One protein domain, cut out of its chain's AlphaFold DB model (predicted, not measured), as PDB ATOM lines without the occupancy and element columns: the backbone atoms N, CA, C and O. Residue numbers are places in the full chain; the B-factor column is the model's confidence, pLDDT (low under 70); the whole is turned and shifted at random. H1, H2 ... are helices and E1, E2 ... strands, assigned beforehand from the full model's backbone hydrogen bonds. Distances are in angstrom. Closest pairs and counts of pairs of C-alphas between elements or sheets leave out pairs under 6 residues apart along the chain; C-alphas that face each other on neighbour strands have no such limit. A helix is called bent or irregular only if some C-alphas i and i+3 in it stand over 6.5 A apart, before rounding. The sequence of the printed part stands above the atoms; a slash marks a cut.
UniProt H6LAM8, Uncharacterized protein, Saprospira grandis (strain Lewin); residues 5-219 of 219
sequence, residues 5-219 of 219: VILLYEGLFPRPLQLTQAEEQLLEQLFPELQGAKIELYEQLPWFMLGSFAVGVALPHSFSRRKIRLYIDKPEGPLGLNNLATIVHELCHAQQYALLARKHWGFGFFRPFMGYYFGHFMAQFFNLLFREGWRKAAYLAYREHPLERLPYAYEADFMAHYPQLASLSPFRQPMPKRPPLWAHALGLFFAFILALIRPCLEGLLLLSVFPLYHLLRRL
ATOM      1  N   VAL A   5      -5.787  21.865 110.584       89.00
ATOM      2  CA  VAL A   5      -5.471  23.083 111.350       89.00
ATOM      3  C   VAL A   5      -6.633  23.489 112.256       89.00
ATOM      4  O   VAL A   5      -6.408  23.873 113.399       89.00
ATOM      5  N   ILE A   6      -7.872  23.383 111.763       87.75
ATOM      6  CA  ILE A   6      -9.078  23.695 112.542       87.75
ATOM      7  C   ILE A   6      -9.219  22.690 113.681       87.75
ATOM      8  O   ILE A   6      -9.321  23.100 114.831       87.75
ATOM      9  N   LEU A   7      -9.121  21.392 113.381       87.56
ATOM     10  CA  LEU A   7      -9.211  20.339 114.398       87.56
ATOM     11  C   LEU A   7      -8.138  20.490 115.482       87.56
ATOM     12  O   LEU A   7      -8.429  20.316 116.663       87.56
ATOM     13  N   LEU A   8      -6.912  20.835 115.086       90.06
ATOM     14  CA  LEU A   8      -5.797  21.032 116.006       90.06
ATOM     15  C   LEU A   8      -5.976  22.286 116.871       90.06
ATOM     16  O   LEU A   8      -5.707  22.237 118.070       90.06
ATOM     17  N   TYR A   9      -6.461  23.386 116.288       90.94
ATOM     18  CA  TYR A   9      -6.799  24.603 117.027       90.94
ATOM     19  C   TYR A   9      -7.895  24.341 118.063       90.94
ATOM     20  O   TYR A   9      -7.748  24.709 119.227       90.94
ATOM     21  N   GLU A  10      -8.973  23.665 117.660       89.38
ATOM     22  CA  GLU A  10     -10.074  23.312 118.558       89.38
ATOM     23  C   GLU A  10      -9.614  22.321 119.645       89.38
ATOM     24  O   GLU A  10     -10.005  22.463 120.795       89.38
ATOM     25  N   GLY A  11      -8.674  21.413 119.355       89.38
ATOM     26  CA  GLY A  11      -8.057  20.549 120.372       89.38
ATOM     27  C   GLY A  11      -7.102  21.270 121.342       89.38
ATOM     28  O   GLY A  11      -6.853  20.774 122.446       89.38
ATOM     29  N   LEU A  12      -6.540  22.423 120.960       91.31
ATOM     30  CA  LEU A  12      -5.754  23.296 121.852       91.31
ATOM     31  C   LEU A  12      -6.662  24.169 122.724       91.31
ATOM     32  O   LEU A  12      -6.363  24.399 123.898       91.31
ATOM     33  N   PHE A  13      -7.775  24.624 122.150       90.88
ATOM     34  CA  PHE A  13      -8.759  25.493 122.785       90.88
ATOM     35  C   PHE A  13     -10.166  24.891 122.719       90.88
ATOM     36  O   PHE A  13     -11.053  25.465 122.076       90.88
ATOM     37  N   PRO A  14     -10.389  23.748 123.384       90.62
ATOM     38  CA  PRO A  14     -11.668  23.073 123.292       90.62
ATOM     39  C   PRO A  14     -12.754  23.918 123.947       90.62
ATOM     40  O   PRO A  14     -12.527  24.621 124.941       90.62
ATOM     41  N   ARG A  15     -13.944  23.877 123.354       91.25
ATOM     42  CA  ARG A  15     -15.090  24.661 123.819       91.25
ATOM     43  C   ARG A  15     -15.642  24.048 125.106       91.25
ATOM     44  O   ARG A  15     -15.648  22.827 125.221       91.25
ATOM     45  N   PRO A  16     -16.102  24.846 126.084       92.88
ATOM     46  CA  PRO A  16     -16.800  24.300 127.240       92.88
ATOM     47  C   PRO A  16     -18.047  23.531 126.798       92.88
ATOM     48  O   PRO A  16     -18.837  24.049 126.007       92.88
ATOM     49  N   LEU A  17     -18.231  22.322 127.326       91.50
ATOM     50  CA  LEU A  17     -19.456  21.560 127.126       91.50
ATOM     51  C   LEU A  17     -20.524  22.106 128.075       91.50
ATOM     52  O   LEU A  17     -20.339  22.091 129.292       91.50
ATOM     53  N   GLN A  18     -21.629  22.592 127.515       88.88
ATOM     54  CA  GLN A  18     -22.772  23.057 128.295       88.88
ATOM     55  C   GLN A  18     -23.719  21.893 128.566       88.88
ATOM     56  O   GLN A  18     -24.166  21.224 127.631       88.88
ATOM     57  N   LEU A  19     -24.008  21.672 129.843       88.44
ATOM     58  CA  LEU A  19     -25.030  20.747 130.304       88.44
ATOM     59  C   LEU A  19     -26.328  21.518 130.560       88.44
ATOM     60  O   LEU A  19     -26.318  22.703 130.899       88.44
ATOM     61  N   THR A  20     -27.457  20.849 130.392       90.56
ATOM     62  CA  THR A  20     -28.739  21.328 130.906       90.56
ATOM     63  C   THR A  20     -28.765  21.202 132.429       90.56
ATOM     64  O   THR A  20     -28.096  20.348 133.006       90.56
ATOM     65  N   GLN A  21     -29.609  21.993 133.095       90.56
ATOM     66  CA  GLN A  21     -29.767  21.916 134.551       90.56
ATOM     67  C   GLN A  21     -30.144  20.502 135.034       90.56
ATOM     68  O   GLN A  21     -29.694  20.069 136.090       90.56
ATOM     69  N   ALA A  22     -30.950  19.769 134.257       89.88
ATOM     70  CA  ALA A  22     -31.335  18.398 134.583       89.88
ATOM     71  C   ALA A  22     -30.140  17.431 134.510       89.88
ATOM     72  O   ALA A  22     -29.999  16.569 135.374       89.88
ATOM     73  N   GLU A  23     -29.267  17.588 133.512       90.75
ATOM     74  CA  GLU A  23     -28.037  16.798 133.392       90.75
ATOM     75  C   GLU A  23     -27.052  17.128 134.517       90.75
ATOM     76  O   GLU A  23     -26.483  16.217 135.106       90.75
ATOM     77  N   GLU A  24     -26.880  18.405 134.870       90.69
ATOM     78  CA  GLU A  24     -26.030  18.803 136.002       90.69
ATOM     79  C   GLU A  24     -26.514  18.170 137.311       90.69
ATOM     80  O   GLU A  24     -25.741  17.494 137.991       90.69
ATOM     81  N   GLN A  25     -27.808  18.302 137.620       90.44
ATOM     82  CA  GLN A  25     -28.415  17.715 138.818       90.44
ATOM     83  C   GLN A  25     -28.271  16.194 138.853       90.44
ATOM     84  O   GLN A  25     -27.963  15.622 139.898       90.44
ATOM     85  N   LEU A  26     -28.469  15.538 137.711       90.94
ATOM     86  CA  LEU A  26     -28.263  14.105 137.578       90.94
ATOM     87  C   LEU A  26     -26.819  13.716 137.924       90.94
ATOM     88  O   LEU A  26     -26.592  12.843 138.760       90.94
ATOM     89  N   LEU A  27     -25.830  14.357 137.299       91.06
ATOM     90  CA  LEU A  27     -24.424  14.015 137.521       91.06
ATOM     91  C   LEU A  27     -23.988  14.304 138.967       91.06
ATOM     92  O   LEU A  27     -23.234  13.518 139.545       91.06
ATOM     93  N   GLU A  28     -24.498  15.374 139.580       90.50
ATOM     94  CA  GLU A  28     -24.272  15.681 140.999       90.50
ATOM     95  C   GLU A  28     -24.859  14.622 141.941       90.50
ATOM     96  O   GLU A  28     -24.246  14.312 142.968       90.50
ATOM     97  N   GLN A  29     -26.017  14.048 141.598       90.81
ATOM     98  CA  GLN A  29     -26.633  12.950 142.353       90.81
ATOM     99  C   GLN A  29     -25.841  11.645 142.227       90.81
ATOM    100  O   GLN A  29     -25.708  10.916 143.211       90.81
ATOM    101  N   LEU A  30     -25.303  11.352 141.039       91.69
ATOM    102  CA  LEU A  30     -24.507  10.144 140.796       91.69
ATOM    103  C   LEU A  30     -23.128  10.205 141.466       91.69
ATOM    104  O   LEU A  30     -22.629   9.185 141.946       91.69
ATOM    105  N   PHE A  31     -22.527  11.397 141.536       92.12
ATOM    106  CA  PHE A  31     -21.162  11.598 142.027       92.12
ATOM    107  C   PHE A  31     -21.070  12.642 143.158       92.12
ATOM    108  O   PHE A  31     -20.322  13.619 143.044       92.12
ATOM    109  N   PRO A  32     -21.745  12.435 144.306       89.12
ATOM    110  CA  PRO A  32     -21.766  13.410 145.400       89.12
ATOM    111  C   PRO A  32     -20.375  13.670 146.005       89.12
ATOM    112  O   PRO A  32     -20.077  14.770 146.461       89.12
ATOM    113  N   GLU A  33     -19.471  12.688 145.945       86.62
ATOM    114  CA  GLU A  33     -18.079  12.812 146.412       86.62
ATOM    115  C   GLU A  33     -17.257  13.841 145.610       86.62
ATOM    116  O   GLU A  33     -16.179  14.262 146.041       86.62
ATOM    117  N   LEU A  34     -17.749  14.259 144.438       88.00
ATOM    118  CA  LEU A  34     -17.117  15.272 143.597       88.00
ATOM    119  C   LEU A  34     -17.617  16.697 143.872       88.00
ATOM    120  O   LEU A  34     -17.045  17.623 143.303       88.00
ATOM    121  N   GLN A  35     -18.574  16.915 144.787       77.50
ATOM    122  CA  GLN A  35     -19.165  18.239 145.080       77.50
ATOM    123  C   GLN A  35     -18.166  19.303 145.605       77.50
ATOM    124  O   GLN A  35     -18.493  20.481 145.702       77.50
ATOM    125  N   GLY A  36     -16.915  18.930 145.903       70.94
ATOM    126  CA  GLY A  36     -15.814  19.860 146.217       70.94
ATOM    127  C   GLY A  36     -14.701  19.929 145.160       70.94
ATOM    128  O   GLY A  36     -13.758  20.717 145.297       70.94
ATOM    129  N   ALA A  37     -14.765  19.090 144.125       79.25
ATOM    130  CA  ALA A  37     -13.843  19.106 143.002       79.25
ATOM    131  C   ALA A  37     -14.390  20.040 141.921       79.25
ATOM    132  O   ALA A  37     -15.559  19.982 141.559       79.25
ATOM    133  N   LYS A  38     -13.531  20.893 141.360       85.12
ATOM    134  CA  LYS A  38     -13.944  21.702 140.213       85.12
ATOM    135  C   LYS A  38     -13.755  20.875 138.942       85.12
ATOM    136  O   LYS A  38     -12.632  20.779 138.437       85.12
ATOM    137  N   ILE A  39     -14.847  20.280 138.475       91.38
ATOM    138  CA  ILE A  39     -14.921  19.563 137.205       91.38
ATOM    139  C   ILE A  39     -15.232  20.574 136.094       91.38
ATOM    140  O   ILE A  39     -16.158  21.369 136.212       91.38
ATOM    141  N   GLU A  40     -14.415  20.596 135.045       93.94
ATOM    142  CA  GLU A  40     -14.620  21.435 133.856       93.94
ATOM    143  C   GLU A  40     -14.841  20.495 132.660       93.94
ATOM    144  O   GLU A  40     -13.966  19.679 132.366       93.94
ATOM    145  N   LEU A  41     -15.994  20.572 131.992       93.94
ATOM    146  CA  LEU A  41     -16.302  19.729 130.834       93.94
ATOM    147  C   LEU A  41     -16.019  20.487 129.536       93.94
ATOM    148  O   LEU A  41     -16.322  21.675 129.413       93.94
ATOM    149  N   TYR A  42     -15.455  19.784 128.564       94.12
ATOM    150  CA  TYR A  42     -15.055  20.326 127.278       94.12
ATOM    151  C   TYR A  42     -15.524  19.429 126.134       94.12
ATOM    152  O   TYR A  42     -15.477  18.201 126.219       94.12
ATOM    153  N   GLU A  43     -15.957  20.069 125.055       91.12
ATOM    154  CA  GLU A  43     -16.198  19.440 123.764       91.12
ATOM    155  C   GLU A  43     -14.857  19.140 123.095       91.12
ATOM    156  O   GLU A  43     -13.983  20.010 123.071       91.12
ATOM    157  N   GLN A  44     -14.748  17.953 122.495       89.94
ATOM    158  CA  GLN A  44     -13.571  17.435 121.798       89.94
ATOM    159  C   GLN A  44     -12.426  17.008 122.723       89.94
ATOM    160  O   GLN A  44     -12.156  17.592 123.774       89.94
ATOM    161  N   LEU A  45     -11.707  15.975 122.288       93.06
ATOM    162  CA  LEU A  45     -10.468  15.537 122.915       93.06
ATOM    163  C   LEU A  45      -9.345  16.577 122.778       93.06
ATOM    164  O   LEU A  45      -9.288  17.316 121.790       93.06
ATOM    165  N   PRO A  46      -8.399  16.611 123.733       92.69
ATOM    166  CA  PRO A  46      -7.248  17.494 123.636       92.69
ATOM    167  C   PRO A  46      -6.379  17.137 122.424       92.69
ATOM    168  O   PRO A  46      -6.324  15.985 121.994       92.69
ATOM    169  N   TRP A  47      -5.632  18.120 121.918       92.06
ATOM    170  CA  TRP A  47      -4.822  18.013 120.696       92.06
ATOM    171  C   TRP A  47      -3.938  16.753 120.604       92.06
ATOM    172  O   TRP A  47      -3.802  16.171 119.532       92.06
ATOM    173  N   PHE A  48      -3.357  16.301 121.720       90.69
ATOM    174  CA  PHE A  48      -2.459  15.138 121.763       90.69
ATOM    175  C   PHE A  48      -3.196  13.788 121.755       90.69
ATOM    176  O   PHE A  48      -2.552  12.741 121.726       90.69
ATOM    177  N   MET A  49      -4.530  13.804 121.799       91.06
ATOM    178  CA  MET A  49      -5.399  12.628 121.694       91.06
ATOM    179  C   MET A  49      -6.256  12.640 120.423       91.06
ATOM    180  O   MET A  49      -7.050  11.719 120.218       91.06
ATOM    181  N   LEU A  50      -6.089  13.640 119.548       87.56
ATOM    182  CA  LEU A  50      -6.756  13.662 118.247       87.56
ATOM    183  C   LEU A  50      -6.311  12.450 117.417       87.56
ATOM    184  O   LEU A  50      -5.119  12.215 117.227       87.56
ATOM    185  N   GLY A  51      -7.278  11.668 116.934       80.81
ATOM    186  CA  GLY A  51      -7.020  10.424 116.201       80.81
ATOM    187  C   GLY A  51      -6.716   9.208 117.085       80.81
ATOM    188  O   GLY A  51      -6.356   8.155 116.559       80.81
ATOM    189  N   SER A  52      -6.855   9.328 118.409       84.75
ATOM    190  CA  SER A  52      -6.907   8.161 119.293       84.75
ATOM    191  C   SER A  52      -8.258   7.440 119.183       84.75
ATOM    192  O   SER A  52      -9.207   7.958 118.603       84.75
ATOM    193  N   PHE A  53      -8.345   6.231 119.740       82.56
ATOM    194  CA  PHE A  53      -9.602   5.478 119.845       82.56
ATOM    195  C   PHE A  53     -10.459   5.905 121.050       82.56
ATOM    196  O   PHE A  53     -11.519   5.325 121.272       82.56
ATOM    197  N   ALA A  54      -9.980   6.846 121.870       87.06
ATOM    198  CA  ALA A  54     -10.731   7.341 123.013       87.06
ATOM    199  C   ALA A  54     -11.919   8.184 122.528       87.06
ATOM    200  O   ALA A  54     -11.829   8.854 121.504       87.06
ATOM    201  N   VAL A  55     -13.015   8.159 123.280       90.06
ATOM    202  CA  VAL A  55     -14.200   9.015 123.061       90.06
ATOM    203  C   VAL A  55     -14.448   9.960 124.240       90.06
ATOM    204  O   VAL A  55     -15.249  10.885 124.151       90.06
ATOM    205  N   GLY A  56     -13.717   9.757 125.333       93.81
ATOM    206  CA  GLY A  56     -13.696  10.583 126.527       93.81
ATOM    207  C   GLY A  56     -12.308  10.537 127.163       93.81
ATOM    208  O   GLY A  56     -11.527   9.621 126.886       93.81
ATOM    209  N   VAL A  57     -11.963  11.552 127.957       94.88
ATOM    210  CA  VAL A  57     -10.823  11.468 128.879       94.88
ATOM    211  C   VAL A  57     -10.955  12.436 130.060       94.88
ATOM    212  O   VAL A  57     -11.218  13.631 129.893       94.88
ATOM    213  N   ALA A  58     -10.674  11.938 131.261       94.88
ATOM    214  CA  ALA A  58     -10.516  12.714 132.483       94.88
ATOM    215  C   ALA A  58      -9.037  13.039 132.751       94.88
ATOM    216  O   ALA A  58      -8.211  12.162 133.024       94.88
ATOM    217  N   LEU A  59      -8.689  14.327 132.735       92.75
ATOM    218  CA  LEU A  59      -7.314  14.797 132.899       92.75
ATOM    219  C   LEU A  59      -7.166  15.807 134.037       92.75
ATOM    220  O   LEU A  59      -8.034  16.655 134.254       92.75
ATOM    221  N   PRO A  60      -6.025  15.814 134.742       89.88
ATOM    222  CA  PRO A  60      -5.751  16.840 135.727       89.88
ATOM    223  C   PRO A  60      -5.484  18.186 135.048       89.88
ATOM    224  O   PRO A  60      -4.766  18.282 134.049       89.88
ATOM    225  N   HIS A  61      -5.976  19.266 135.650       87.69
ATOM    226  CA  HIS A  61      -5.637  20.611 135.195       87.69
ATOM    227  C   HIS A  61      -4.144  20.913 135.418       87.69
ATOM    228  O   HIS A  61      -3.633  20.727 136.524       87.69
ATOM    229  N   SER A  62      -3.449  21.472 134.422       82.94
ATOM    230  CA  SER A  62      -2.003  21.759 134.489       82.94
ATOM    231  C   SER A  62      -1.608  22.570 135.734       82.94
ATOM    232  O   SER A  62      -0.749  22.158 136.509       82.94
ATOM    233  N   PHE A  63      -2.324  23.668 135.988       80.69
ATOM    234  CA  PHE A  63      -1.988  24.640 137.039       80.69
ATOM    235  C   PHE A  63      -2.813  24.560 138.335       80.69
ATOM    236  O   PHE A  63      -2.614  25.373 139.228       80.69
ATOM    237  N   SER A  64      -3.758  23.621 138.470       83.56
ATOM    238  CA  SER A  64      -4.634  23.571 139.655       83.56
ATOM    239  C   SER A  64      -4.753  22.169 140.214       83.56
ATOM    240  O   SER A  64      -5.284  21.284 139.551       83.56
ATOM    241  N   ARG A  65      -4.346  21.990 141.473       79.06
ATOM    242  CA  ARG A  65      -4.321  20.693 142.172       79.06
ATOM    243  C   ARG A  65      -5.700  20.068 142.412       79.06
ATOM    244  O   ARG A  65      -5.765  18.873 142.669       79.06
ATOM    245  N   ARG A  66      -6.778  20.856 142.336       80.38
ATOM    246  CA  ARG A  66      -8.158  20.413 142.625       80.38
ATOM    247  C   ARG A  66      -9.060  20.337 141.396       80.38
ATOM    248  O   ARG A  66     -10.174  19.842 141.499       80.38
ATOM    249  N   LYS A  67      -8.598  20.853 140.256       88.25
ATOM    250  CA  LYS A  67      -9.374  20.854 139.016       88.25
ATOM    251  C   LYS A  67      -9.096  19.603 138.194       88.25
ATOM    252  O   LYS A  67      -7.927  19.226 138.017       88.25
ATOM    253  N   ILE A  68     -10.165  19.030 137.660       91.50
ATOM    254  CA  ILE A  68     -10.153  17.923 136.704       91.50
ATOM    255  C   ILE A  68     -10.936  18.398 135.485       91.50
ATOM    256  O   ILE A  68     -11.954  19.073 135.622       91.50
ATOM    257  N   ARG A  69     -10.422  18.100 134.298       94.12
ATOM    258  CA  ARG A  69     -11.056  18.432 133.030       94.12
ATOM    259  C   ARG A  69     -11.525  17.152 132.370       94.12
ATOM    260  O   ARG A  69     -10.718  16.235 132.236       94.12
ATOM    261  N   LEU A  70     -12.791  17.108 131.983       95.62
ATOM    262  CA  LEU A  70     -13.344  16.015 131.197       95.62
ATOM    263  C   LEU A  70     -13.473  16.501 129.764       95.62
ATOM    264  O   LEU A  70     -14.028  17.570 129.519       95.62
ATOM    265  N   TYR A  71     -12.938  15.731 128.835       95.19
ATOM    266  CA  TYR A  71     -13.016  16.013 127.413       95.19
ATOM    267  C   TYR A  71     -13.862  14.926 126.781       95.19
ATOM    268  O   TYR A  71     -13.545  13.753 126.960       95.19
ATOM    269  N   ILE A  72     -14.926  15.302 126.080       93.44
ATOM    270  CA  ILE A  72     -15.868  14.360 125.476       93.44
ATOM    271  C   ILE A  72     -15.855  14.589 123.975       93.44
ATOM    272  O   ILE A  72     -16.131  15.701 123.511       93.44
ATOM    273  N   ASP A  73     -15.535  13.548 123.212       88.25
ATOM    274  CA  ASP A  73     -15.654  13.597 121.763       88.25
ATOM    275  C   ASP A  73     -17.140  13.592 121.400       88.25
ATOM    276  O   ASP A  73     -17.835  12.575 121.471       88.25
ATOM    277  N   LYS A  74     -17.667  14.783 121.124       73.19
ATOM    278  CA  LYS A  74     -19.094  15.002 120.931       73.19
ATOM    279  C   LYS A  74     -19.378  15.269 119.448       73.19
ATOM    280  O   LYS A  74     -18.780  16.189 118.884       73.19
ATOM    281  N   PRO A  75     -20.308  14.530 118.811       61.34
ATOM    282  CA  PRO A  75     -20.818  14.901 117.496       61.34
ATOM    283  C   PRO A  75     -21.672  16.177 117.586       61.34
ATOM    284  O   PRO A  75     -22.193  16.527 118.643       61.34
ATOM    285  N   GLU A  76     -21.828  16.894 116.473       61.41
ATOM    286  CA  GLU A  76     -22.689  18.082 116.421       61.41
ATOM    287  C   GLU A  76     -24.131  17.725 116.837       61.41
ATOM    288  O   GLU A  76     -24.777  16.910 116.183       61.41
ATOM    289  N   GLY A  77     -24.641  18.317 117.927       65.06
ATOM    290  CA  GLY A  77     -26.016  18.089 118.386       65.06
ATOM    291  C   GLY A  77     -26.224  18.134 119.907       65.06
ATOM    292  O   GLY A  77     -25.299  18.453 120.662       65.06
ATOM    293  N   PRO A  78     -27.453  17.853 120.380       71.38
ATOM    294  CA  PRO A  78     -27.740  17.644 121.800       71.38
ATOM    295  C   PRO A  78     -26.998  16.410 122.340       71.38
ATOM    296  O   PRO A  78     -26.622  15.519 121.579       71.38
ATOM    297  N   LEU A  79     -26.766  16.361 123.655       81.88
ATOM    298  CA  LEU A  79     -26.152  15.194 124.291       81.88
ATOM    299  C   LEU A  79     -27.100  13.994 124.188       81.88
ATOM    300  O   LEU A  79     -28.210  14.006 124.714       81.88
ATOM    301  N   GLY A  80     -26.663  12.959 123.473       88.25
ATOM    302  CA  GLY A  80     -27.340  11.668 123.470       88.25
ATOM    303  C   GLY A  80     -26.952  10.830 124.688       88.25
ATOM    304  O   GLY A  80     -25.965  11.118 125.368       88.25
ATOM    305  N   LEU A  81     -27.679   9.730 124.908       91.12
ATOM    306  CA  LEU A  81     -27.391   8.774 125.983       91.12
ATOM    307  C   LEU A  81     -25.928   8.304 125.973       91.12
ATOM    308  O   LEU A  81     -25.310   8.242 127.027       91.12
ATOM    309  N   ASN A  82     -25.353   8.042 124.795       90.94
ATOM    310  CA  ASN A  82     -23.959   7.608 124.683       90.94
ATOM    311  C   ASN A  82     -22.982   8.661 125.221       90.94
ATOM    312  O   ASN A  82     -22.058   8.318 125.943       90.94
ATOM    313  N   ASN A  83     -23.194   9.947 124.914       91.31
ATOM    314  CA  ASN A  83     -22.325  11.003 125.431       91.31
ATOM    315  C   ASN A  83     -22.486  11.166 126.943       91.31
ATOM    316  O   ASN A  83     -21.496  11.377 127.637       91.31
ATOM    317  N   LEU A  84     -23.714  11.044 127.453       92.88
ATOM    318  CA  LEU A  84     -23.971  11.083 128.889       92.88
ATOM    319  C   LEU A  84     -23.312   9.896 129.609       92.88
ATOM    320  O   LEU A  84     -22.679  10.088 130.642       92.88
ATOM    321  N   ALA A  85     -23.378   8.700 129.024       94.56
ATOM    322  CA  ALA A  85     -22.696   7.509 129.518       94.56
ATOM    323  C   ALA A  85     -21.167   7.697 129.527       94.56
ATOM    324  O   ALA A  85     -20.530   7.445 130.546       94.56
ATOM    325  N   THR A  86     -20.588   8.265 128.461       95.00
ATOM    326  CA  THR A  86     -19.161   8.629 128.439       95.00
ATOM    327  C   THR A  86     -18.817   9.643 129.534       95.00
ATOM    328  O   THR A  86     -17.810   9.487 130.215       95.00
ATOM    329  N   ILE A  87     -19.648  10.664 129.770       95.44
ATOM    330  CA  ILE A  87     -19.429  11.613 130.876       95.44
ATOM    331  C   ILE A  87     -19.437  10.885 132.225       95.44
ATOM    332  O   ILE A  87     -18.575  11.147 133.062       95.44
ATOM    333  N   VAL A  88     -20.372   9.955 132.431       95.75
ATOM    334  CA  VAL A  88     -20.449   9.116 133.635       95.75
ATOM    335  C   VAL A  88     -19.180   8.266 133.803       95.75
ATOM    336  O   VAL A  88     -18.625   8.220 134.904       95.75
ATOM    337  N   HIS A  89     -18.662   7.660 132.730       96.25
ATOM    338  CA  HIS A  89     -17.380   6.939 132.740       96.25
ATOM    339  C   HIS A  89     -16.223   7.854 133.155       96.25
ATOM    340  O   HIS A  89     -15.469   7.547 134.084       96.25
ATOM    341  N   GLU A  90     -16.118   9.035 132.548       96.38
ATOM    342  CA  GLU A  90     -15.055   9.987 132.875       96.38
ATOM    343  C   GLU A  90     -15.178  10.566 134.297       96.38
ATOM    344  O   GLU A  90     -14.171  10.857 134.955       96.38
ATOM    345  N   LEU A  91     -16.394  10.682 134.835       95.38
ATOM    346  CA  LEU A  91     -16.622  11.055 136.233       95.38
ATOM    347  C   LEU A  91     -16.194   9.954 137.209       95.38
ATOM    348  O   LEU A  91     -15.662  10.271 138.277       95.38
ATOM    349  N   CYS A  92     -16.305   8.676 136.830       95.06
ATOM    350  CA  CYS A  92     -15.713   7.589 137.612       95.06
ATOM    351  C   CYS A  92     -14.198   7.786 137.743       95.06
ATOM    352  O   CYS A  92     -13.648   7.691 138.847       95.06
ATOM    353  N   HIS A  93     -13.516   8.148 136.652       94.38
ATOM    354  CA  HIS A  93     -12.101   8.513 136.711       94.38
ATOM    355  C   HIS A  93     -11.862   9.757 137.566       94.38
ATOM    356  O   HIS A  93     -10.940   9.755 138.383       94.38
ATOM    357  N   ALA A  94     -12.697  10.795 137.464       92.69
ATOM    358  CA  ALA A  94     -12.588  11.975 138.322       92.69
ATOM    359  C   ALA A  94     -12.684  11.624 139.820       92.69
ATOM    360  O   ALA A  94     -11.910  12.145 140.633       92.69
ATOM    361  N   GLN A  95     -13.557  10.687 140.192       91.38
ATOM    362  CA  GLN A  95     -13.641  10.183 141.563       91.38
ATOM    363  C   GLN A  95     -12.398   9.371 141.949       91.38
ATOM    364  O   GLN A  95     -11.855   9.566 143.039       91.38
ATOM    365  N   GLN A  96     -11.863   8.535 141.053       90.81
ATOM    366  CA  GLN A  96     -10.578   7.854 141.274       90.81
ATOM    367  C   GLN A  96      -9.422   8.860 141.478       90.81
ATOM    368  O   GLN A  96      -8.579   8.666 142.366       90.81
ATOM    369  N   TYR A  97      -9.393   9.967 140.722       88.62
ATOM    370  CA  TYR A  97      -8.468  11.079 140.965       88.62
ATOM    371  C   TYR A  97      -8.669  11.655 142.360       88.62
ATOM    372  O   TYR A  97      -7.681  11.797 143.074       88.62
ATOM    373  N   ALA A  98      -9.902  11.981 142.758       85.06
ATOM    374  CA  ALA A  98     -10.203  12.572 144.064       85.06
ATOM    375  C   ALA A  98      -9.756  11.666 145.228       85.06
ATOM    376  O   ALA A  98      -9.136  12.138 146.188       85.06
ATOM    377  N   LEU A  99      -9.967  10.351 145.105       84.44
ATOM    378  CA  LEU A  99      -9.534   9.356 146.091       84.44
ATOM    379  C   LEU A  99      -8.007   9.319 146.247       84.44
ATOM    380  O   LEU A  99      -7.497   9.330 147.372       84.44
ATOM    381  N   LEU A 100      -7.256   9.329 145.140       80.56
ATOM    382  CA  LEU A 100      -5.788   9.395 145.181       80.56
ATOM    383  C   LEU A 100      -5.259  10.793 145.530       80.56
ATOM    384  O   LEU A 100      -4.159  10.923 146.080       80.56
ATOM    385  N   ALA A 101      -6.036  11.833 145.237       70.38
ATOM    386  CA  ALA A 101      -5.697  13.220 145.496       70.38
ATOM    387  C   ALA A 101      -5.721  13.564 146.981       70.38
ATOM    388  O   ALA A 101      -5.115  14.570 147.314       70.38
ATOM    389  N   ARG A 102      -6.262  12.730 147.885       67.06
ATOM    390  CA  ARG A 102      -6.068  12.889 149.347       67.06
ATOM    391  C   ARG A 102      -4.586  12.975 149.754       67.06
ATOM    392  O   ARG A 102      -4.267  13.463 150.831       67.06
ATOM    393  N   LYS A 103      -3.666  12.545 148.881       61.88
ATOM    394  CA  LYS A 103      -2.210  12.701 149.051       61.88
ATOM    395  C   LYS A 103      -1.663  14.066 148.571       61.88
ATOM    396  O   LYS A 103      -0.486  14.322 148.762       61.88
ATOM    397  N   HIS A 104      -2.486  14.907 147.936       63.50
ATOM    398  CA  HIS A 104      -2.308  16.308 147.494       63.50
ATOM    399  C   HIS A 104      -0.915  16.763 147.003       63.50
ATOM    400  O   HIS A 104      -0.591  17.949 147.084       63.50
ATOM    401  N   TRP A 105      -0.102  15.873 146.434       74.19
ATOM    402  CA  TRP A 105       1.208  16.223 145.885       74.19
ATOM    403  C   TRP A 105       1.215  16.172 144.354       74.19
ATOM    404  O   TRP A 105       0.438  15.437 143.738       74.19
ATOM    405  N   GLY A 106       2.080  16.987 143.747       79.50
ATOM    406  CA  GLY A 106       2.249  17.060 142.295       79.50
ATOM    407  C   GLY A 106       1.626  18.284 141.609       79.50
ATOM    408  O   GLY A 106       0.995  19.141 142.238       79.50
ATOM    409  N   PHE A 107       1.830  18.372 140.294       81.31
ATOM    410  CA  PHE A 107       1.343  19.440 139.412       81.31
ATOM    411  C   PHE A 107       1.013  18.866 138.029       81.31
ATOM    412  O   PHE A 107       1.653  17.920 137.584       81.31
ATOM    413  N   GLY A 108      -0.003  19.410 137.352       84.81
ATOM    414  CA  GLY A 108      -0.448  18.928 136.039       84.81
ATOM    415  C   GLY A 108      -0.548  17.407 135.924       84.81
ATOM    416  O   GLY A 108      -1.214  16.780 136.747       84.81
ATOM    417  N   PHE A 109       0.118  16.839 134.915       85.06
ATOM    418  CA  PHE A 109       0.203  15.392 134.684       85.06
ATOM    419  C   PHE A 109       1.055  14.666 135.728       85.06
ATOM    420  O   PHE A 109       0.838  13.484 135.965       85.06
ATOM    421  N   PHE A 110       1.973  15.345 136.415       89.50
ATOM    422  CA  PHE A 110       2.773  14.746 137.475       89.50
ATOM    423  C   PHE A 110       1.961  14.658 138.769       89.50
ATOM    424  O   PHE A 110       2.161  15.421 139.712       89.50
ATOM    425  N   ARG A 111       0.990  13.739 138.789       88.06
ATOM    426  CA  ARG A 111       0.131  13.433 139.938       88.06
ATOM    427  C   ARG A 111       0.082  11.933 140.203       88.06
ATOM    428  O   ARG A 111       0.238  11.149 139.264       88.06
ATOM    429  N   PRO A 112      -0.232  11.516 141.446       88.12
ATOM    430  CA  PRO A 112      -0.299  10.106 141.816       88.12
ATOM    431  C   PRO A 112      -1.174   9.270 140.890       88.12
ATOM    432  O   PRO A 112      -0.743   8.203 140.473       88.12
ATOM    433  N   PHE A 113      -2.363   9.763 140.527       89.62
ATOM    434  CA  PHE A 113      -3.255   9.045 139.618       89.62
ATOM    435  C   PHE A 113      -2.589   8.739 138.277       89.62
ATOM    436  O   PHE A 113      -2.607   7.587 137.863       89.62
ATOM    437  N   MET A 114      -1.916   9.709 137.650       92.12
ATOM    438  CA  MET A 114      -1.227   9.474 136.376       92.12
ATOM    439  C   MET A 114      -0.111   8.438 136.519       92.12
ATOM    440  O   MET A 114       0.042   7.579 135.661       92.12
ATOM    441  N   GLY A 115       0.625   8.453 137.635       92.00
ATOM    442  CA  GLY A 115       1.620   7.417 137.928       92.00
ATOM    443  C   GLY A 115       1.010   6.024 138.135       92.00
ATOM    444  O   GLY A 115       1.596   5.025 137.722       92.00
ATOM    445  N   TYR A 116      -0.173   5.935 138.754       92.12
ATOM    446  CA  TYR A 116      -0.932   4.682 138.860       92.12
ATOM    447  C   TYR A 116      -1.413   4.204 137.490       92.12
ATOM    448  O   TYR A 116      -1.198   3.043 137.156       92.12
ATOM    449  N   TYR A 117      -2.010   5.104 136.711       93.50
ATOM    450  CA  TYR A 117      -2.540   4.827 135.384       93.50
ATOM    451  C   TYR A 117      -1.432   4.351 134.444       93.50
ATOM    452  O   TYR A 117      -1.421   3.202 134.012       93.50
ATOM    453  N   PHE A 118      -0.396   5.163 134.234       95.12
ATOM    454  CA  PHE A 118       0.728   4.757 133.396       95.12
ATOM    455  C   PHE A 118       1.460   3.538 133.952       95.12
ATOM    456  O   PHE A 118       1.897   2.695 133.180       95.12
ATOM    457  N   GLY A 119       1.567   3.388 135.274       96.06
ATOM    458  CA  GLY A 119       2.208   2.215 135.861       96.06
ATOM    459  C   GLY A 119       1.464   0.911 135.571       96.06
ATOM    460  O   GLY A 119       2.098  -0.096 135.263       96.06
ATOM    461  N   HIS A 120       0.131   0.912 135.630       95.62
ATOM    462  CA  HIS A 120      -0.666  -0.253 135.249       95.62
ATOM    463  C   HIS A 120      -0.578  -0.539 133.751       95.62
ATOM    464  O   HIS A 120      -0.334  -1.691 133.381       95.62
ATOM    465  N   PHE A 121      -0.696   0.499 132.919       95.44
ATOM    466  CA  PHE A 121      -0.520   0.374 131.475       95.44
ATOM    467  C   PHE A 121       0.844  -0.236 131.129       95.44
ATOM    468  O   PHE A 121       0.904  -1.239 130.429       95.44
ATOM    469  N   MET A 122       1.941   0.297 131.679       95.94
ATOM    470  CA  MET A 122       3.298  -0.200 131.418       95.94
ATOM    471  C   MET A 122       3.481  -1.644 131.891       95.94
ATOM    472  O   MET A 122       4.055  -2.455 131.167       95.94
ATOM    473  N   ALA A 123       2.967  -1.992 133.075       96.12
ATOM    474  CA  ALA A 123       3.040  -3.361 133.580       96.12
ATOM    475  C   ALA A 123       2.374  -4.358 132.617       96.12
ATOM    476  O   ALA A 123       2.964  -5.388 132.298       96.12
ATOM    477  N   GLN A 124       1.172  -4.047 132.127       95.19
ATOM    478  CA  GLN A 124       0.469  -4.904 131.168       95.19
ATOM    479  C   GLN A 124       1.148  -4.903 129.797       95.19
ATOM    480  O   GLN A 124       1.372  -5.965 129.219       95.19
ATOM    481  N   PHE A 125       1.535  -3.728 129.310       96.12
ATOM    482  CA  PHE A 125       2.172  -3.557 128.015       96.12
ATOM    483  C   PHE A 125       3.454  -4.388 127.893       96.12
ATOM    484  O   PHE A 125       3.570  -5.185 126.965       96.12
ATOM    485  N   PHE A 126       4.387  -4.283 128.847       95.38
ATOM    486  CA  PHE A 126       5.647  -5.035 128.789       95.38
ATOM    487  C   PHE A 126       5.458  -6.546 128.964       95.38
ATOM    488  O   PHE A 126       6.194  -7.318 128.351       95.38
ATOM    489  N   ASN A 127       4.445  -6.978 129.723       94.31
ATOM    490  CA  ASN A 127       4.098  -8.399 129.834       94.31
ATOM    491  C   ASN A 127       3.608  -8.990 128.499       94.31
ATOM    492  O   ASN A 127       3.801 -10.180 128.243       94.31
ATOM    493  N   LEU A 128       2.971  -8.171 127.658       95.25
ATOM    494  CA  LEU A 128       2.389  -8.583 126.377       95.25
ATOM    495  C   LEU A 128       3.297  -8.293 125.176       95.25
ATOM    496  O   LEU A 128       3.163  -8.953 124.147       95.25
ATOM    497  N   LEU A 129       4.228  -7.341 125.298       95.31
ATOM    498  CA  LEU A 129       5.026  -6.798 124.195       95.31
ATOM    499  C   LEU A 129       5.689  -7.885 123.341       95.31
ATOM    500  O   LEU A 129       5.554  -7.875 122.119       95.31
ATOM    501  N   PHE A 130       6.363  -8.837 123.987       90.62
ATOM    502  CA  PHE A 130       7.101  -9.898 123.296       90.62
ATOM    503  C   PHE A 130       6.211 -11.033 122.769       90.62
ATOM    504  O   PHE A 130       6.677 -11.835 121.968       90.62
ATOM    505  N   ARG A 131       4.948 -11.115 123.204       94.06
ATOM    506  CA  ARG A 131       4.009 -12.185 122.817       94.06
ATOM    507  C   ARG A 131       3.061 -11.758 121.702       94.06
ATOM    508  O   ARG A 131       2.778 -12.537 120.804       94.06
ATOM    509  N   GLU A 132       2.585 -10.519 121.765       94.81
ATOM    510  CA  GLU A 132       1.499 -10.014 120.916       94.81
ATOM    511  C   GLU A 132       1.975  -8.968 119.894       94.81
ATOM    512  O   GLU A 132       1.238  -8.601 118.977       94.81
ATOM    513  N   GLY A 133       3.205  -8.466 120.047       94.19
ATOM    514  CA  GLY A 133       3.733  -7.343 119.280       94.19
ATOM    515  C   GLY A 133       3.194  -5.989 119.759       94.19
ATOM    516  O   GLY A 133       2.136  -5.886 120.380       94.19
ATOM    517  N   TRP A 134       3.931  -4.917 119.446       92.81
ATOM    518  CA  TRP A 134       3.707  -3.565 119.982       92.81
ATOM    519  C   TRP A 134       2.246  -3.087 119.910       92.81
ATOM    520  O   TRP A 134       1.675  -2.678 120.918       92.81
ATOM    521  N   ARG A 135       1.622  -3.138 118.723       91.06
ATOM    522  CA  ARG A 135       0.280  -2.559 118.507       91.06
ATOM    523  C   ARG A 135      -0.796  -3.289 119.309       91.06
ATOM    524  O   ARG A 135      -1.620  -2.647 119.956       91.06
ATOM    525  N   LYS A 136      -0.774  -4.624 119.283       92.88
ATOM    526  CA  LYS A 136      -1.751  -5.452 119.995       92.88
ATOM    527  C   LYS A 136      -1.517  -5.402 121.504       92.88
ATOM    528  O   LYS A 136      -2.484  -5.277 122.247       92.88
ATOM    529  N   ALA A 137      -0.259  -5.388 121.949       94.00
ATOM    530  CA  ALA A 137       0.085  -5.192 123.356       94.00
ATOM    531  C   ALA A 137      -0.435  -3.852 123.897       94.00
ATOM    532  O   ALA A 137      -1.023  -3.829 124.972       94.00
ATOM    533  N   ALA A 138      -0.284  -2.750 123.150       91.00
ATOM    534  CA  ALA A 138      -0.806  -1.441 123.553       91.00
ATOM    535  C   ALA A 138      -2.340  -1.429 123.650       91.00
ATOM    536  O   ALA A 138      -2.893  -0.946 124.636       91.00
ATOM    537  N   TYR A 139      -3.029  -2.006 122.661       89.94
ATOM    538  CA  TYR A 139      -4.490  -2.120 122.672       89.94
ATOM    539  C   TYR A 139      -5.003  -2.956 123.855       89.94
ATOM    540  O   TYR A 139      -5.931  -2.544 124.550       89.94
ATOM    541  N   LEU A 140      -4.387  -4.112 124.115       91.94
ATOM    542  CA  LEU A 140      -4.762  -4.983 125.231       91.94
ATOM    543  C   LEU A 140      -4.443  -4.343 126.587       91.94
ATOM    544  O   LEU A 140      -5.281  -4.391 127.481       91.94
ATOM    545  N   ALA A 141      -3.291  -3.681 126.724       93.06
ATOM    546  CA  ALA A 141      -2.927  -2.953 127.940       93.06
ATOM    547  C   ALA A 141      -3.885  -1.793 128.248       93.06
ATOM    548  O   ALA A 141      -4.091  -1.463 129.411       93.06
ATOM    549  N   TYR A 142      -4.486  -1.180 127.225       89.25
ATOM    550  CA  TYR A 142      -5.567  -0.217 127.420       89.25
ATOM    551  C   TYR A 142      -6.876  -0.912 127.822       89.25
ATOM    552  O   TYR A 142      -7.462  -0.593 128.851       89.25
ATOM    553  N   ARG A 143      -7.330  -1.905 127.046       88.31
ATOM    554  CA  ARG A 143      -8.623  -2.573 127.288       88.31
ATOM    555  C   ARG A 143      -8.703  -3.293 128.627       88.31
ATOM    556  O   ARG A 143      -9.759  -3.332 129.249       88.31
ATOM    557  N   GLU A 144      -7.612  -3.911 129.056       90.50
ATOM    558  CA  GLU A 144      -7.574  -4.698 130.287       90.50
ATOM    559  C   GLU A 144      -7.146  -3.878 131.503       90.50
ATOM    560  O   GLU A 144      -6.966  -4.442 132.595       90.50
ATOM    561  N   HIS A 145      -6.993  -2.566 131.324       92.38
ATOM    562  CA  HIS A 145      -6.451  -1.667 132.316       92.38
ATOM    563  C   HIS A 145      -7.299  -1.686 133.604       92.38
ATOM    564  O   HIS A 145      -8.508  -1.446 133.563       92.38
ATOM    565  N   PRO A 146      -6.709  -1.956 134.785       92.25
ATOM    566  CA  PRO A 146      -7.477  -2.142 136.019       92.25
ATOM    567  C   PRO A 146      -8.299  -0.924 136.449       92.25
ATOM    568  O   PRO A 146      -9.288  -1.090 137.161       92.25
ATOM    569  N   LEU A 147      -7.898   0.286 136.040       92.12
ATOM    570  CA  LEU A 147      -8.654   1.506 136.335       92.12
ATOM    571  C   LEU A 147      -9.833   1.736 135.383       92.12
ATOM    572  O   LEU A 147     -10.701   2.513 135.750       92.12
ATOM    573  N   GLU A 148      -9.896   1.054 134.233       92.50
ATOM    574  CA  GLU A 148     -10.969   1.195 133.230       92.50
ATOM    575  C   GLU A 148     -12.134   0.225 133.472       92.50
ATOM    576  O   GLU A 148     -13.284   0.527 133.170       92.50
ATOM    577  N   ARG A 149     -11.866  -0.949 134.064       90.81
ATOM    578  CA  ARG A 149     -12.868  -2.027 134.205       90.81
ATOM    579  C   ARG A 149     -14.135  -1.606 134.949       90.81
ATOM    580  O   ARG A 149     -15.229  -1.986 134.551       90.81
ATOM    581  N   LEU A 150     -13.979  -0.887 136.060       90.94
ATOM    582  CA  LEU A 150     -15.111  -0.474 136.890       90.94
ATOM    583  C   LEU A 150     -15.857   0.739 136.325       90.94
ATOM    584  O   LEU A 150     -17.081   0.678 136.325       90.94
ATOM    585  N   PRO A 151     -15.183   1.774 135.790       94.25
ATOM    586  CA  PRO A 151     -15.837   2.786 134.965       94.25
ATOM    587  C   PRO A 151     -16.695   2.190 133.842       94.25
ATOM    588  O   PRO A 151     -17.876   2.508 133.781       94.25
ATOM    589  N   TYR A 152     -16.186   1.219 133.071       93.75
ATOM    590  CA  TYR A 152     -16.989   0.557 132.031       93.75
ATOM    591  C   TYR A 152     -18.176  -0.242 132.582       93.75
ATOM    592  O   TYR A 152     -19.254  -0.240 131.993       93.75
ATOM    593  N   ALA A 153     -18.003  -0.939 133.709       93.12
ATOM    594  CA  ALA A 153     -19.114  -1.643 134.349       93.12
ATOM    595  C   ALA A 153     -20.199  -0.663 134.826       93.12
ATOM    596  O   ALA A 153     -21.384  -0.944 134.681       93.12
ATOM    597  N   TYR A 154     -19.787   0.489 135.361       94.94
ATOM    598  CA  TYR A 154     -20.695   1.537 135.812       94.94
ATOM    599  C   TYR A 154     -21.391   2.246 134.649       94.94
ATOM    600  O   TYR A 154     -22.585   2.506 134.726       94.94
ATOM    601  N   GLU A 155     -20.672   2.505 133.555       94.81
ATOM    602  CA  GLU A 155     -21.230   3.018 132.301       94.81
ATOM    603  C   GLU A 155     -22.342   2.094 131.786       94.81
ATOM    604  O   GLU A 155     -23.452   2.550 131.519       94.81
ATOM    605  N   ALA A 156     -22.077   0.786 131.719       94.12
ATOM    606  CA  ALA A 156     -23.059  -0.200 131.278       94.12
ATOM    607  C   ALA A 156     -24.288  -0.260 132.205       94.12
ATOM    608  O   ALA A 156     -25.420  -0.321 131.721       94.12
ATOM    609  N   ASP A 157     -24.076  -0.210 133.524       94.56
ATOM    610  CA  ASP A 157     -25.158  -0.208 134.516       94.56
ATOM    611  C   ASP A 157     -26.003   1.073 134.433       94.56
ATOM    612  O   ASP A 157     -27.234   1.023 134.465       94.56
ATOM    613  N   PHE A 158     -25.356   2.223 134.235       95.62
ATOM    614  CA  PHE A 158     -26.022   3.498 133.988       95.62
ATOM    615  C   PHE A 158     -26.889   3.441 132.726       95.62
ATOM    616  O   PHE A 158     -28.070   3.789 132.775       95.62
ATOM    617  N   MET A 159     -26.339   2.952 131.611       94.75
ATOM    618  CA  MET A 159     -27.077   2.832 130.350       94.75
ATOM    619  C   MET A 159     -28.297   1.910 130.465       94.75
ATOM    620  O   MET A 159     -29.318   2.186 129.842       94.75
ATOM    621  N   ALA A 160     -28.212   0.840 131.263       93.69
ATOM    622  CA  ALA A 160     -29.315  -0.101 131.464       93.69
ATOM    623  C   ALA A 160     -30.477   0.481 132.291       93.69
ATOM    624  O   ALA A 160     -31.616   0.041 132.138       93.69
ATOM    625  N   HIS A 161     -30.200   1.459 133.155       93.12
ATOM    626  CA  HIS A 161     -31.168   2.002 134.113       93.12
ATOM    627  C   HIS A 161     -31.625   3.431 133.806       93.12
ATOM    628  O   HIS A 161     -32.519   3.954 134.476       93.12
ATOM    629  N   TYR A 162     -31.028   4.084 132.811       91.44
ATOM    630  CA  TYR A 162     -31.430   5.419 132.396       91.44
ATOM    631  C   TYR A 162     -32.789   5.394 131.661       91.44
ATOM    632  O   TYR A 162     -32.974   4.570 130.764       91.44
ATOM    633  N   PRO A 163     -33.735   6.310 131.961       87.94
ATOM    634  CA  PRO A 163     -33.626   7.447 132.882       87.94
ATOM    635  C   PRO A 163     -34.124   7.174 134.312       87.94
ATOM    636  O   PRO A 163     -34.070   8.078 135.141       87.94
ATOM    637  N   GLN A 164     -34.655   5.986 134.619       84.44
ATOM    638  CA  GLN A 164     -35.356   5.761 135.889       84.44
ATOM    639  C   GLN A 164     -34.452   5.603 137.124       84.44
ATOM    640  O   GLN A 164     -34.978   5.801 138.212       84.44
ATOM    641  N   LEU A 165     -33.154   5.291 136.977       86.19
ATOM    642  CA  LEU A 165     -32.024   5.342 137.945       86.19
ATOM    643  C   LEU A 165     -32.214   4.819 139.388       86.19
ATOM    644  O   LEU A 165     -31.243   4.752 140.134       86.19
ATOM    645  N   ALA A 166     -33.409   4.406 139.800       78.31
ATOM    646  CA  ALA A 166     -33.755   4.066 141.176       78.31
ATOM    647  C   ALA A 166     -32.998   2.835 141.700       78.31
ATOM    648  O   ALA A 166     -32.855   2.661 142.907       78.31
ATOM    649  N   SER A 167     -32.511   1.987 140.794       78.25
ATOM    650  CA  SER A 167     -31.695   0.810 141.090       78.25
ATOM    651  C   SER A 167     -30.199   1.021 140.844       78.25
ATOM    652  O   SER A 167     -29.417   0.120 141.151       78.25
ATOM    653  N   LEU A 168     -29.781   2.182 140.320       87.75
ATOM    654  CA  LEU A 168     -28.371   2.445 140.056       87.75
ATOM    655  C   LEU A 168     -27.646   2.650 141.386       87.75
ATOM    656  O   LEU A 168     -27.918   3.584 142.144       87.75
ATOM    657  N   SER A 169     -26.711   1.753 141.681       83.69
ATOM    658  CA  SER A 169     -25.915   1.867 142.900       83.69
ATOM    659  C   SER A 169     -24.974   3.076 142.815       83.69
ATOM    660  O   SER A 169     -24.519   3.425 141.728       83.69
ATOM    661  N   PRO A 170     -24.615   3.725 143.937       84.94
ATOM    662  CA  PRO A 170     -23.577   4.750 143.917       84.94
ATOM    663  C   PRO A 170     -22.247   4.163 143.443       84.94
ATOM    664  O   PRO A 170     -21.878   3.058 143.860       84.94
ATOM    665  N   PHE A 171     -21.481   4.916 142.649       86.38
ATOM    666  CA  PHE A 171     -20.137   4.487 142.275       86.38
ATOM    667  C   PHE A 171     -19.241   4.412 143.522       86.38
ATOM    668  O   PHE A 171     -18.825   5.418 144.108       86.38
ATOM    669  N   ARG A 172     -18.950   3.185 143.956       79.69
ATOM    670  CA  ARG A 172     -18.069   2.891 145.090       79.69
ATOM    671  C   ARG A 172     -16.987   1.937 144.634       79.69
ATOM    672  O   ARG A 172     -17.235   0.751 144.445       79.69
ATOM    673  N   GLN A 173     -15.768   2.447 144.512       71.06
ATOM    674  CA  GLN A 173     -14.629   1.629 144.127       71.06
ATOM    675  C   GLN A 173     -13.480   1.754 145.138       71.06
ATOM    676  O   GLN A 173     -12.955   2.854 145.338       71.06
ATOM    677  N   PRO A 174     -13.000   0.636 145.717       76.88
ATOM    678  CA  PRO A 174     -11.654   0.600 146.261       76.88
ATOM    679  C   PRO A 174     -10.655   0.691 145.100       76.88
ATOM    680  O   PRO A 174     -10.745  -0.057 144.124       76.88
ATOM    681  N   MET A 175      -9.693   1.610 145.198       82.44
ATOM    682  CA  MET A 175      -8.625   1.729 144.203       82.44
ATOM    683  C   MET A 175      -7.947   0.365 143.984       82.44
ATOM    684  O   MET A 175      -7.669  -0.328 144.971       82.44
ATOM    685  N   PRO A 176      -7.650  -0.032 142.730       85.75
ATOM    686  CA  PRO A 176      -6.918  -1.264 142.481       85.75
ATOM    687  C   PRO A 176      -5.575  -1.249 143.215       85.75
ATOM    688  O   PRO A 176      -5.006  -0.193 143.523       85.75
ATOM    689  N   LYS A 177      -5.049  -2.448 143.493       89.25
ATOM    690  CA  LYS A 177      -3.708  -2.598 144.070       89.25
ATOM    691  C   LYS A 177      -2.704  -1.834 143.209       89.25
ATOM    692  O   LYS A 177      -2.772  -1.896 141.987       89.25
ATOM    693  N   ARG A 178      -1.762  -1.145 143.859       89.75
ATOM    694  CA  ARG A 178      -0.698  -0.393 143.178       89.75
ATOM    695  C   ARG A 178       0.010  -1.287 142.149       89.75
ATOM    696  O   ARG A 178       0.245  -2.460 142.458       89.75
ATOM    697  N   PRO A 179       0.393  -0.754 140.974       93.62
ATOM    698  CA  PRO A 179       1.214  -1.513 140.041       93.62
ATOM    699  C   PRO A 179       2.566  -1.890 140.678       93.62
ATOM    700  O   PRO A 179       2.977  -1.261 141.663       93.62
ATOM    701  N   PRO A 180       3.278  -2.895 140.127       95.88
ATOM    702  CA  PRO A 180       4.628  -3.244 140.561       95.88
ATOM    703  C   PRO A 180       5.524  -2.007 140.663       95.88
ATOM    704  O   PRO A 180       5.404  -1.089 139.852       95.88
ATOM    705  N   LEU A 181       6.430  -1.977 141.647       95.62
ATOM    706  CA  LEU A 181       7.212  -0.775 141.964       95.62
ATOM    707  C   LEU A 181       7.966  -0.218 140.747       95.62
ATOM    708  O   LEU A 181       7.939   0.990 140.527       95.62
ATOM    709  N   TRP A 182       8.576  -1.091 139.938       96.56
ATOM    710  CA  TRP A 182       9.289  -0.704 138.718       96.56
ATOM    711  C   TRP A 182       8.362  -0.007 137.709       96.56
ATOM    712  O   TRP A 182       8.703   1.045 137.172       96.56
ATOM    713  N   ALA A 183       7.159  -0.548 137.505       96.50
ATOM    714  CA  ALA A 183       6.194  -0.022 136.549       96.50
ATOM    715  C   ALA A 183       5.605   1.292 137.058       96.50
ATOM    716  O   ALA A 183       5.446   2.246 136.306       96.50
ATOM    717  N   HIS A 184       5.348   1.376 138.363       94.38
ATOM    718  CA  HIS A 184       4.892   2.601 138.995       94.38
ATOM    719  C   HIS A 184       5.931   3.728 138.918       94.38
ATOM    720  O   HIS A 184       5.570   4.871 138.643       94.38
ATOM    721  N   ALA A 185       7.212   3.422 139.148       94.94
ATOM    722  CA  ALA A 185       8.300   4.387 139.010       94.94
ATOM    723  C   ALA A 185       8.412   4.890 137.563       94.94
ATOM    724  O   ALA A 185       8.479   6.097 137.339       94.94
ATOM    725  N   LEU A 186       8.330   3.981 136.584       95.81
ATOM    726  CA  LEU A 186       8.313   4.336 135.166       95.81
ATOM    727  C   LEU A 186       7.082   5.179 134.796       95.81
ATOM    728  O   LEU A 186       7.202   6.160 134.068       95.81
ATOM    729  N   GLY A 187       5.910   4.847 135.341       95.19
ATOM    730  CA  GLY A 187       4.683   5.616 135.150       95.19
ATOM    731  C   GLY A 187       4.777   7.036 135.714       95.19
ATOM    732  O   GLY A 187       4.362   7.988 135.055       95.19
ATOM    733  N   LEU A 188       5.372   7.205 136.899       93.56
ATOM    734  CA  LEU A 188       5.648   8.528 137.475       93.56
ATOM    735  C   LEU A 188       6.668   9.316 136.650       93.56
ATOM    736  O   LEU A 188       6.479  10.513 136.445       93.56
ATOM    737  N   PHE A 189       7.718   8.655 136.162       95.38
ATOM    738  CA  PHE A 189       8.696   9.276 135.275       95.38
ATOM    739  C   PHE A 189       8.033   9.764 133.981       95.38
ATOM    740  O   PHE A 189       8.189  10.923 133.610       95.38
ATOM    741  N   PHE A 190       7.207   8.934 133.344       94.56
ATOM    742  CA  PHE A 190       6.469   9.322 132.144       94.56
ATOM    743  C   PHE A 190       5.500  10.486 132.408       94.56
ATOM    744  O   PHE A 190       5.481  11.463 131.661       94.56
ATOM    745  N   ALA A 191       4.758  10.437 133.519       93.44
ATOM    746  CA  ALA A 191       3.894  11.531 133.959       93.44
ATOM    747  C   ALA A 191       4.662  12.848 134.170       93.44
ATOM    748  O   ALA A 191       4.162  13.916 133.811       93.44
ATOM    749  N   PHE A 192       5.871  12.777 134.734       93.81
ATOM    750  CA  PHE A 192       6.756  13.926 134.919       93.81
ATOM    751  C   PHE A 192       7.216  14.508 133.581       93.81
ATOM    752  O   PHE A 192       7.070  15.707 133.353       93.81
ATOM    753  N   ILE A 193       7.695  13.657 132.671       94.06
ATOM    754  CA  ILE A 193       8.115  14.068 131.327       94.06
ATOM    755  C   ILE A 193       6.961  14.743 130.578       94.06
ATOM    756  O   ILE A 193       7.144  15.830 130.033       94.06
ATOM    757  N   LEU A 194       5.755  14.168 130.609       92.19
ATOM    758  CA  LEU A 194       4.575  14.790 130.001       92.19
ATOM    759  C   LEU A 194       4.234  16.141 130.636       92.19
ATOM    760  O   LEU A 194       3.882  17.074 129.919       92.19
ATOM    761  N   ALA A 195       4.357  16.273 131.958       91.25
ATOM    762  CA  ALA A 195       4.100  17.538 132.643       91.25
ATOM    763  C   ALA A 195       5.077  18.654 132.227       91.25
ATOM    764  O   ALA A 195       4.683  19.820 132.246       91.25
ATOM    765  N   LEU A 196       6.308  18.305 131.835       90.75
ATOM    766  CA  LEU A 196       7.316  19.249 131.341       90.75
ATOM    767  C   LEU A 196       7.171  19.554 129.847       90.75
ATOM    768  O   LEU A 196       7.212  20.714 129.449       90.75
ATOM    769  N   ILE A 197       7.009  18.520 129.017       92.00
ATOM    770  CA  ILE A 197       7.022  18.661 127.555       92.00
ATOM    771  C   ILE A 197       5.722  19.282 127.045       92.00
ATOM    772  O   ILE A 197       5.748  20.088 126.114       92.00
ATOM    773  N   ARG A 198       4.577  18.926 127.642       89.94
ATOM    774  CA  ARG A 198       3.264  19.344 127.140       89.94
ATOM    775  C   ARG A 198       3.127  20.870 127.017       89.94
ATOM    776  O   ARG A 198       2.749  21.297 125.931       89.94
ATOM    777  N   PRO A 199       3.457  21.699 128.030       88.94
ATOM    778  CA  PRO A 199       3.379  23.154 127.889       88.94
ATOM    779  C   PRO A 199       4.266  23.712 126.768       88.94
ATOM    780  O   PRO A 199       3.868  24.653 126.086       88.94
ATOM    781  N   CYS A 200       5.450  23.128 126.544       91.31
ATOM    782  CA  CYS A 200       6.344  23.540 125.459       91.31
ATOM    783  C   CYS A 200       5.743  23.225 124.084       91.31
ATOM    784  O   CYS A 200       5.742  24.086 123.207       91.31
ATOM    785  N   LEU A 201       5.198  22.016 123.906       91.94
ATOM    786  CA  LEU A 201       4.524  21.629 122.664       91.94
ATOM    787  C   LEU A 201       3.267  22.467 122.423       91.94
ATOM    788  O   LEU A 201       3.061  22.929 121.307       91.94
ATOM    789  N   GLU A 202       2.473  22.725 123.465       90.56
ATOM    790  CA  GLU A 202       1.334  23.643 123.387       90.56
ATOM    791  C   GLU A 202       1.798  25.033 122.939       90.56
ATOM    792  O   GLU A 202       1.245  25.564 121.986       90.56
ATOM    793  N   GLY A 203       2.866  25.588 123.518       91.50
ATOM    794  CA  GLY A 203       3.426  26.875 123.088       91.50
ATOM    795  C   GLY A 203       3.838  26.905 121.609       91.50
ATOM    796  O   GLY A 203       3.488  27.840 120.890       91.50
ATOM    797  N   LEU A 204       4.527  25.868 121.125       93.12
ATOM    798  CA  LEU A 204       4.923  25.750 119.714       93.12
ATOM    799  C   LEU A 204       3.721  25.625 118.770       93.12
ATOM    800  O   LEU A 204       3.681  26.251 117.706       93.12
ATOM    801  N   LEU A 205       2.729  24.829 119.164       91.56
ATOM    802  CA  LEU A 205       1.492  24.678 118.412       91.56
ATOM    803  C   LEU A 205       0.703  25.986 118.384       91.56
ATOM    804  O   LEU A 205       0.203  26.364 117.333       91.56
ATOM    805  N   LEU A 206       0.651  26.735 119.483       90.88
ATOM    806  CA  LEU A 206      -0.001  28.041 119.511       90.88
ATOM    807  C   LEU A 206       0.645  29.023 118.535       90.88
ATOM    808  O   LEU A 206      -0.062  29.671 117.772       90.88
ATOM    809  N   LEU A 207       1.976  29.091 118.503       92.94
ATOM    810  CA  LEU A 207       2.694  29.995 117.600       92.94
ATOM    811  C   LEU A 207       2.509  29.642 116.115       92.94
ATOM    812  O   LEU A 207       2.569  30.532 115.269       92.94
ATOM    813  N   SER A 208       2.275  28.370 115.789       91.50
ATOM    814  CA  SER A 208       2.155  27.900 114.401       91.50
ATOM    815  C   SER A 208       0.704  27.791 113.918       91.50
ATOM    816  O   SER A 208       0.375  28.241 112.820       91.50
ATOM    817  N   VAL A 209      -0.185  27.228 114.735       91.44
ATOM    818  CA  VAL A 209      -1.578  26.911 114.384       91.44
ATOM    819  C   VAL A 209      -2.479  28.138 114.480       91.44
ATOM    820  O   VAL A 209      -3.348  28.311 113.630       91.44
ATOM    821  N   PHE A 210      -2.270  29.014 115.468       90.94
ATOM    822  CA  PHE A 210      -3.092  30.213 115.667       90.94
ATOM    823  C   PHE A 210      -3.152  31.135 114.431       90.94
ATOM    824  O   PHE A 210      -4.263  31.423 113.971       90.94
ATOM    825  N   PRO A 211      -2.023  31.582 113.834       91.19
ATOM    826  CA  PRO A 211      -2.080  32.454 112.659       91.19
ATOM    827  C   PRO A 211      -2.723  31.756 111.454       91.19
ATOM    828  O   PRO A 211      -3.521  32.365 110.741       91.19
ATOM    829  N   LEU A 212      -2.432  30.466 111.257       91.00
ATOM    830  CA  LEU A 212      -2.964  29.688 110.141       91.00
ATOM    831  C   LEU A 212      -4.477  29.462 110.268       91.00
ATOM    832  O   LEU A 212      -5.197  29.583 109.280       91.00
ATOM    833  N   TYR A 213      -4.975  29.202 111.480       91.44
ATOM    834  CA  TYR A 213      -6.405  29.083 111.761       91.44
ATOM    835  C   TYR A 213      -7.160  30.370 111.403       91.44
ATOM    836  O   TYR A 213      -8.174  30.327 110.706       91.44
ATOM    837  N   HIS A 214      -6.648  31.528 111.831       89.12
ATOM    838  CA  HIS A 214      -7.285  32.814 111.540       89.12
ATOM    839  C   HIS A 214      -7.202  33.219 110.068       89.12
ATOM    840  O   HIS A 214      -8.119  33.883 109.586       89.12
ATOM    841  N   LEU A 215      -6.148  32.815 109.356       90.12
ATOM    842  CA  LEU A 215      -6.068  32.974 107.906       90.12
ATOM    843  C   LEU A 215      -7.131  32.118 107.206       90.12
ATOM    844  O   LEU A 215      -7.895  32.637 106.400       90.12
ATOM    845  N   LEU A 216      -7.225  30.833 107.563       88.81
ATOM    846  CA  LEU A 216      -8.176  29.889 106.967       88.81
ATOM    847  C   LEU A 216      -9.636  30.249 107.241       88.81
ATOM    848  O   LEU A 216     -10.476  30.000 106.393       88.81
ATOM    849  N   ARG A 217      -9.954  30.837 108.400       85.19
ATOM    850  CA  ARG A 217     -11.327  31.256 108.730       85.19
ATOM    851  C   ARG A 217     -11.799  32.478 107.923       85.19
ATOM    852  O   ARG A 217     -12.988  32.780 107.927       85.19
ATOM    853  N   ARG A 218     -10.874  33.225 107.310       85.25
ATOM    854  CA  ARG A 218     -11.179  34.404 106.479       85.25
ATOM    855  C   ARG A 218     -11.371  34.065 104.999       85.25
ATOM    856  O   ARG A 218     -11.838  34.933 104.268       85.25
ATOM    857  N   LEU A 219     -10.960  32.868 104.582       78.06
ATOM    858  CA  LEU A 219     -11.152  32.320 103.238       78.06
ATOM    859  C   LEU A 219     -12.472  31.547 103.182       78.06
ATOM    860  O   LEU A 219     -13.108  31.596 102.111       78.06
TER     861      LEU A 219
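AT A GLANCE: This is residues 5 to 219 of the 219 residues of an uncharacterized protein of Saprospira grandis (strain Lewin) (UniProt H6LAM8). What picture do these coordinates make? A small three-stranded sheet in the middle has H3 along one face, and H6 packs on H3 on the side away from the sheet. H4 crosses H7a and H5 beside this core, and the long bent helix H7 runs from there along the outside to H1, while H2 lies near H3 at the other end. What is the make-up? The 215 printed residues have seven named helices and three named strands in the order H1 H2 E1 E2 E3 H3 H4 H5 H6 H7, mostly helix, with a mixed sheet E1 E3 E2. The whole is compact, with a radius of gyration of 18.0 A and spans of 53 by 46 by 35 A.

IN THESE COORDINATES: Where do the first elements lie? H1, residues 5 to 12, begins at C-alpha (-5.471, 23.083, 111.350); H2 is residues 21 to 30. E1 is residues 38 to 43, E2 56 to 60 and E3 67 to 72. Which helices follow? H3, residues 81 to 101, is 29.5 A long; H4, residues 112 to 132, is 29.1 A and irregular, with C-alphas 127 and 130 7.3 A apart. H5 is residues 134 to 143 and H6 149 to 161. Is H7 straight? By its hydrogen bonds residues 181 to 216 were assigned as one helix, but it is bent, with C-alphas 196 and 199 6.5 A apart. Its arms are H7a, residues 181 to 196, 22.7 A, and H7b, residues 199 to 216, 24.8 A, ending at C-alpha (-8.176, 29.889, 106.967).

HOW THE PARTS SIT: What is near H1 and H2? H1 touches H7b, closest C-alphas Ile 6 and Tyr 213, 6.1 A. H2 is close to H3 but not clearly touching, closest C-alphas Leu 27 and Val 88, 7.4 A. How is the sheet made? E1 and E3 are parallel, with N 42 and O 70 2.8 A apart; E2 and E3 are an antiparallel hairpin, with N 59 and O 69 2.8 A apart. H3 is on the sheet at a height of 8.2 A, two layers, helix over sheet. Which helices touch? H3 touches H6, C-alphas His 89 and Pro 151 closest at 5.0 A, and H4, Tyr 97 and Phe 113 at 5.8 A. The hub H4 also touches H5, Gln 124 and Ala 141 at 5.1 A, and H7a, Gly 119 and His 184 at 4.1 A. Are the helix backbones complete? Every O i to N i+4 pair is within hydrogen-bond range in H1, H2, H3, H5, H6 and H7a, against 15 of 17 in H4 and 12 of 14 in H7b.

THE WHOLE: How large is it? The two C-alphas farthest apart, Lys 177 and Leu 219, are 54.2 A apart. Is anything long, cut or uncertain? The printed part has no cut, and the links E1 to E2 and H6 to H7 are long. Residues 75 to 77 and 102 to 104 have pLDDT under 70.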